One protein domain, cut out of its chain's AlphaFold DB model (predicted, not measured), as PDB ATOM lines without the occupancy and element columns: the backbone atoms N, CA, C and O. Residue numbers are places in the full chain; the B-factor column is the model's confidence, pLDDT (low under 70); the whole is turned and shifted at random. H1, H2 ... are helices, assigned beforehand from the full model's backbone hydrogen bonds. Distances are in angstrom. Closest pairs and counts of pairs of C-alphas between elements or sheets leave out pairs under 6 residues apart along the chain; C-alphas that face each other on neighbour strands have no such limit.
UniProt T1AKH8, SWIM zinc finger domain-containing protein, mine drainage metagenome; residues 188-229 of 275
ATOM      1  N   PRO A 188      30.173 -36.638 -19.867       78.25
ATOM      2  CA  PRO A 188      30.758 -36.617 -21.198       78.25
ATOM      3  C   PRO A 188      29.997 -35.638 -22.090       78.25
ATOM      4  O   PRO A 188      28.761 -35.612 -22.074       78.25
ATOM      5  N   ARG A 189      30.731 -34.838 -22.872       85.19
ATOM      6  CA  ARG A 189      30.152 -33.907 -23.855       85.19
ATOM      7  C   ARG A 189      29.172 -32.895 -23.231       85.19
ATOM      8  O   ARG A 189      28.208 -32.473 -23.867       85.19
ATOM      9  N   ALA A 190      29.419 -32.482 -21.981       82.94
ATOM     10  CA  ALA A 190      28.566 -31.538 -21.250       82.94
ATOM     11  C   ALA A 190      28.236 -30.236 -22.014       82.94
ATOM     12  O   ALA A 190      27.078 -29.820 -21.950       82.94
ATOM     13  N   PRO A 191      29.171 -29.601 -22.758       83.25
ATOM     14  CA  PRO A 191      28.852 -28.407 -23.543       83.25
ATOM     15  C   PRO A 191      27.772 -28.664 -24.599       83.25
ATOM     16  O   PRO A 191      26.812 -27.904 -24.676       83.25
ATOM     17  N   LEU A 192      27.877 -29.775 -25.338       83.81
ATOM     18  CA  LEU A 192      26.900 -30.158 -26.362       83.81
ATOM     19  C   LEU A 192      25.538 -30.483 -25.738       83.81
ATOM     20  O   LEU A 192      24.505 -30.000 -26.191       83.81
ATOM     21  N   ARG A 193      25.528 -31.234 -24.631       81.31
ATOM     22  CA  ARG A 193      24.286 -31.600 -23.929       81.31
ATOM     23  C   ARG A 193      23.554 -30.404 -23.325       81.31
ATOM     24  O   ARG A 193      22.331 -30.416 -23.259       81.31
ATOM     25  N   ARG A 194      24.291 -29.399 -22.846       85.50
ATOM     26  CA  ARG A 194      23.712 -28.230 -22.173       85.50
ATOM     27  C   ARG A 194      23.190 -27.186 -23.154       85.50
ATOM     28  O   ARG A 194      22.186 -26.547 -22.860       85.50
ATOM     29  N   LEU A 195      23.891 -26.989 -24.267       83.81
ATOM     30  CA  LEU A 195      23.508 -26.017 -25.292       83.81
ATOM     31  C   LEU A 195      22.444 -26.570 -26.248       83.81
ATOM     32  O   LEU A 195      21.747 -25.789 -26.888       83.81
ATOM     33  N   GLY A 196      22.287 -27.896 -26.292       76.44
ATOM     34  CA  GLY A 196      21.394 -28.560 -27.229       76.44
ATOM     35  C   GLY A 196      21.956 -28.544 -28.649       76.44
ATOM     36  O   GLY A 196      23.119 -28.212 -28.883       76.44
ATOM     37  N   GLU A 197      21.118 -28.933 -29.603       80.25
ATOM     38  CA  GLU A 197      21.477 -28.923 -31.016       80.25
ATOM     39  C   GLU A 197      21.613 -27.471 -31.513       80.25
ATOM     40  O   GLU A 197      20.664 -26.687 -31.379       80.25
ATOM     41  N   PRO A 198      22.772 -27.075 -32.073       82.50
ATOM     42  CA  PRO A 198      22.936 -25.734 -32.607       82.50
ATOM     43  C   PRO A 198      21.892 -25.446 -33.696       82.50
ATOM     44  O   PRO A 198      21.640 -26.310 -34.537       82.50
ATOM     45  N   PRO A 199      21.318 -24.229 -33.756       84.69
ATOM     46  CA  PRO A 199      20.266 -23.897 -34.717       84.69
ATOM     47  C   PRO A 199      20.608 -24.192 -36.181       84.69
ATOM     48  O   PRO A 199      19.700 -24.491 -36.952       84.69
ATOM     49  N   PHE A 200      21.892 -24.101 -36.536       85.38
ATOM     50  CA  PHE A 200      22.438 -24.322 -37.876       85.38
ATOM     51  C   PHE A 200      22.769 -25.792 -38.187       85.38
ATOM     52  O   PHE A 200      23.107 -26.090 -39.324       85.38
ATOM     53  N   LEU A 201      22.676 -26.696 -37.205       82.44
ATOM     54  CA  LEU A 201      22.859 -28.145 -37.378       82.44
ATOM     55  C   LEU A 201      21.555 -28.930 -37.216       82.44
ATOM     56  O   LEU A 201      21.588 -30.154 -37.203       82.44
ATOM     57  N   ARG A 202      20.419 -28.237 -37.074       82.62
ATOM     58  CA  ARG A 202      19.128 -28.872 -36.808       82.62
ATOM     59  C   ARG A 202      18.777 -29.923 -37.855       82.62
ATOM     60  O   ARG A 202      18.607 -29.591 -39.025       82.62
ATOM     61  N   GLY A 203      18.583 -31.157 -37.397       82.50
ATOM     62  CA  GLY A 203      18.192 -32.282 -38.245       82.50
ATOM     63  C   GLY A 203      19.360 -32.971 -38.948       82.50
ATOM     64  O   GLY A 203      19.110 -33.849 -39.771       82.50
ATOM     65  N   ASP A 204      20.608 -32.624 -38.614       87.19
ATOM     66  CA  ASP A 204      21.810 -33.305 -39.101       87.19
ATOM     67  C   ASP A 204      22.458 -34.138 -37.976       87.19
ATOM     68  O   ASP A 204      23.345 -33.676 -37.244       87.19
ATOM     69  N   PRO A 205      22.043 -35.407 -37.815       84.12
ATOM     70  CA  PRO A 205      22.587 -36.269 -36.775       84.12
ATOM     71  C   PRO A 205      24.057 -36.646 -37.020       84.12
ATOM     72  O   PRO A 205      24.726 -37.104 -36.093       84.12
ATOM     73  N   GLU A 206      24.581 -36.486 -38.237       88.75
ATOM     74  CA  GLU A 206      25.969 -36.807 -38.569       88.75
ATOM     75  C   GLU A 206      26.928 -35.685 -38.166       88.75
ATOM     76  O   GLU A 206      27.979 -35.953 -37.567       88.75
ATOM     77  N   ALA A 207      26.523 -34.431 -38.367       87.31
ATOM     78  CA  ALA A 207      27.245 -33.275 -37.845       87.31
ATOM     79  C   ALA A 207      27.351 -33.317 -36.312       87.31
ATOM     80  O   ALA A 207      28.424 -33.067 -35.753       87.31
ATOM     81  N   ILE A 208      26.274 -33.712 -35.620       85.44
ATOM     82  CA  ILE A 208      26.287 -33.868 -34.160       85.44
ATOM     83  C   ILE A 208      27.250 -34.972 -33.726       85.44
ATOM     84  O   ILE A 208      28.103 -34.715 -32.878       85.44
ATOM     85  N   ARG A 209      27.210 -36.161 -34.344       88.69
ATOM     86  CA  ARG A 209      28.176 -37.240 -34.047       88.69
ATOM     87  C   ARG A 209      29.627 -36.806 -34.268       88.69
ATOM     88  O   ARG A 209      30.506 -37.143 -33.474       88.69
ATOM     89  N   THR A 210      29.878 -36.029 -35.318       91.50
ATOM     90  CA  THR A 210      31.211 -35.487 -35.616       91.50
ATOM     91  C   THR A 210      31.685 -34.541 -34.513       91.50
ATOM     92  O   THR A 210      32.813 -34.669 -34.030       91.50
ATOM     93  N   LEU A 211      30.817 -33.631 -34.057       90.19
ATOM     94  CA  LEU A 211      31.110 -32.745 -32.930       90.19
ATOM     95  C   LEU A 211      31.373 -33.525 -31.644       90.19
ATOM     96  O   LEU A 211      32.326 -33.215 -30.933       90.19
ATOM     97  N   GLU A 212      30.580 -34.553 -31.353       89.19
ATOM     98  CA  GLU A 212      30.787 -35.406 -30.184       89.19
ATOM     99  C   GLU A 212      32.194 -36.024 -30.180       89.19
ATOM    100  O   GLU A 212      32.925 -35.868 -29.200       89.19
ATOM    101  N   GLY A 213      32.620 -36.615 -31.302       92.25
ATOM    102  CA  GLY A 213      33.962 -37.191 -31.435       92.25
ATOM    103  C   GLY A 213      35.096 -36.157 -31.397       92.25
ATOM    104  O   GLY A 213      36.212 -36.458 -30.962       92.25
ATOM    105  N   LEU A 214      34.848 -34.917 -31.832       93.19
ATOM    106  CA  LEU A 214      35.798 -33.811 -31.661       93.19
ATOM    107  C   LEU A 214      35.933 -33.415 -30.186       93.19
ATOM    108  O   LEU A 214      37.056 -33.289 -29.696       93.19
ATOM    109  N   TYR A 215      34.820 -33.276 -29.465       91.44
ATOM    110  CA  TYR A 215      34.825 -32.935 -28.042       91.44
ATOM    111  C   TYR A 215      35.509 -34.001 -27.185       91.44
ATOM    112  O   TYR A 215      36.240 -33.643 -26.261       91.44
ATOM    113  N   ASP A 216      35.338 -35.284 -27.508       90.44
ATOM    114  CA  ASP A 216      36.017 -36.371 -26.794       90.44
ATOM    115  C   ASP A 216      37.545 -36.288 -26.967       90.44
ATOM    116  O   ASP A 216      38.292 -36.367 -25.989       90.44
ATOM    117  N   ARG A 217      38.027 -36.024 -28.192       92.75
ATOM    118  CA  ARG A 217      39.464 -35.828 -28.468       92.75
ATOM    119  C   ARG A 217      40.029 -34.585 -27.784       92.75
ATOM    120  O   ARG A 217      41.117 -34.646 -27.211       92.75
ATOM    121  N   ILE A 218      39.293 -33.473 -27.812       91.62
ATOM    122  CA  ILE A 218      39.684 -32.229 -27.135       91.62
ATOM    123  C   ILE A 218      39.779 -32.457 -25.625       91.62
ATOM    124  O   ILE A 218      40.775 -32.069 -25.017       91.62
ATOM    125  N   ALA A 219      38.788 -33.119 -25.020       88.56
ATOM    126  CA  ALA A 219      38.779 -33.413 -23.591       88.56
ATOM    127  C   ALA A 219      39.963 -34.306 -23.185       88.56
ATOM    128  O   ALA A 219      40.653 -33.998 -22.211       88.56
ATOM    129  N   ALA A 220      40.244 -35.362 -23.955       88.81
ATOM    130  CA  ALA A 220      41.387 -36.239 -23.715       88.81
ATOM    131  C   ALA A 220      42.723 -35.483 -23.817       88.81
ATOM    132  O   ALA A 220      43.578 -35.603 -22.939       88.81
ATOM    133  N   ARG A 221      42.897 -34.650 -24.854       91.56
ATOM    134  CA  ARG A 221      44.125 -33.863 -25.035       91.56
ATOM    135  C   ARG A 221      44.300 -32.800 -23.954       91.56
ATOM    136  O   ARG A 221      45.417 -32.613 -23.478       91.56
ATOM    137  N   ALA A 222      43.224 -32.122 -23.562       89.00
ATOM    138  CA  ALA A 222      43.244 -31.144 -22.480       89.00
ATOM    139  C   ALA A 222      43.649 -31.792 -21.149       89.00
ATOM    140  O   ALA A 222      44.467 -31.228 -20.427       89.00
ATOM    141  N   LEU A 223      43.145 -32.998 -20.862       89.06
ATOM    142  CA  LEU A 223      43.530 -33.758 -19.674       89.06
ATOM    143  C   LEU A 223      45.018 -34.137 -19.702       89.06
ATOM    144  O   LEU A 223      45.718 -33.895 -18.724       89.06
ATOM    145  N   ALA A 224      45.524 -34.642 -20.831       88.81
ATOM    146  CA  ALA A 224      46.943 -34.980 -20.984       88.81
ATOM    147  C   ALA A 224      47.870 -33.756 -20.826       88.81
ATOM    148  O   ALA A 224      48.912 -33.835 -20.178       88.81
ATOM    149  N   LEU A 225      47.486 -32.601 -21.391       89.75
ATOM    150  CA  LEU A 225      48.207 -31.333 -21.214       89.75
ATOM    151  C   LEU A 225      48.233 -30.906 -19.745       89.75
ATOM    152  O   LEU A 225      49.283 -30.543 -19.224       89.75
ATOM    153  N   ALA A 226      47.083 -30.974 -19.080       83.44
ATOM    154  CA  ALA A 226      46.925 -30.553 -17.699       83.44
ATOM    155  C   ALA A 226      47.658 -31.464 -16.694       83.44
ATOM    156  O   ALA A 226      48.074 -30.993 -15.641       83.44
ATOM    157  N   LEU A 227      47.855 -32.742 -17.033       84.94
ATOM    158  CA  LEU A 227      48.651 -33.700 -16.255       84.94
ATOM    159  C   LEU A 227      50.154 -33.675 -16.602       84.94
ATOM    160  O   LEU A 227      50.928 -34.428 -16.018       84.94
ATOM    161  N   GLY A 228      50.587 -32.807 -17.526       80.81
ATOM    162  CA  GLY A 228      52.001 -32.627 -17.875       80.81
ATOM    163  C   GLY A 228      52.570 -33.660 -18.855       80.81
ATOM    164  O   GLY A 228      53.767 -33.651 -19.128       80.81
ATOM    165  N   GLU A 229      51.739 -34.518 -19.448       68.75
ATOM    166  CA  GLU A 229      52.178 -35.603 -20.344       68.75
ATOM    167  C   GLU A 229      52.557 -35.111 -21.757       68.75
ATOM    168  O   GLU A 229      53.085 -35.853 -22.583       68.75
TER     169      GLU A 229
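This is residues 188 to 229 of the 275 residues of the protein "SWIM zinc finger domain-containing protein" of mine drainage metagenome (UniProt T1AKH8). One long helix, H2, makes the shaft of a lopsided hook; a loop of residues 196 to 204 turns back at its start and leads to the short helix H1, set steeply askew near the shaft. Residues 199 to 204 stick out at the turn, and residues 222 to 228 at the other end. The printed part has 42 residues with two named helices, H1 then H2, and no named strand: all helix, a loose rod with a radius of gyration of the C-alphas of 12.4 A, spanning 39 by 18 by 14 A.

Find C-alpha 205 at (22.587, -36.269, -36.775); from there H2, residues 205 to 226, runs 31.4 A to C-alpha 226 at (46.925, -30.553, -17.699). Look back to C-alpha 190 at (28.566, -31.538, -21.250), where H1, residues 190 to 195, begins; it covers 8.5 A.

Look at Glu 212 in H2 and Leu 192 in H1: the two helices are close but not clearly touching, and the C-alphas of these two residues, their closest, are 7.6 A apart. They run opposite ways at a steep tilt of 44 degrees. In H1 and H2 every O i to N i+4 pair is within hydrogen-bond range.

The two C-alphas farthest apart, of Gly 203 and Gly 228, are 39.5 A apart. The printed part has no cut, and the link from H1 to H2 is short, with 9 residues. The mean pLDDT of the printed part is 85.9; look for low confidence at residue 229, under 70.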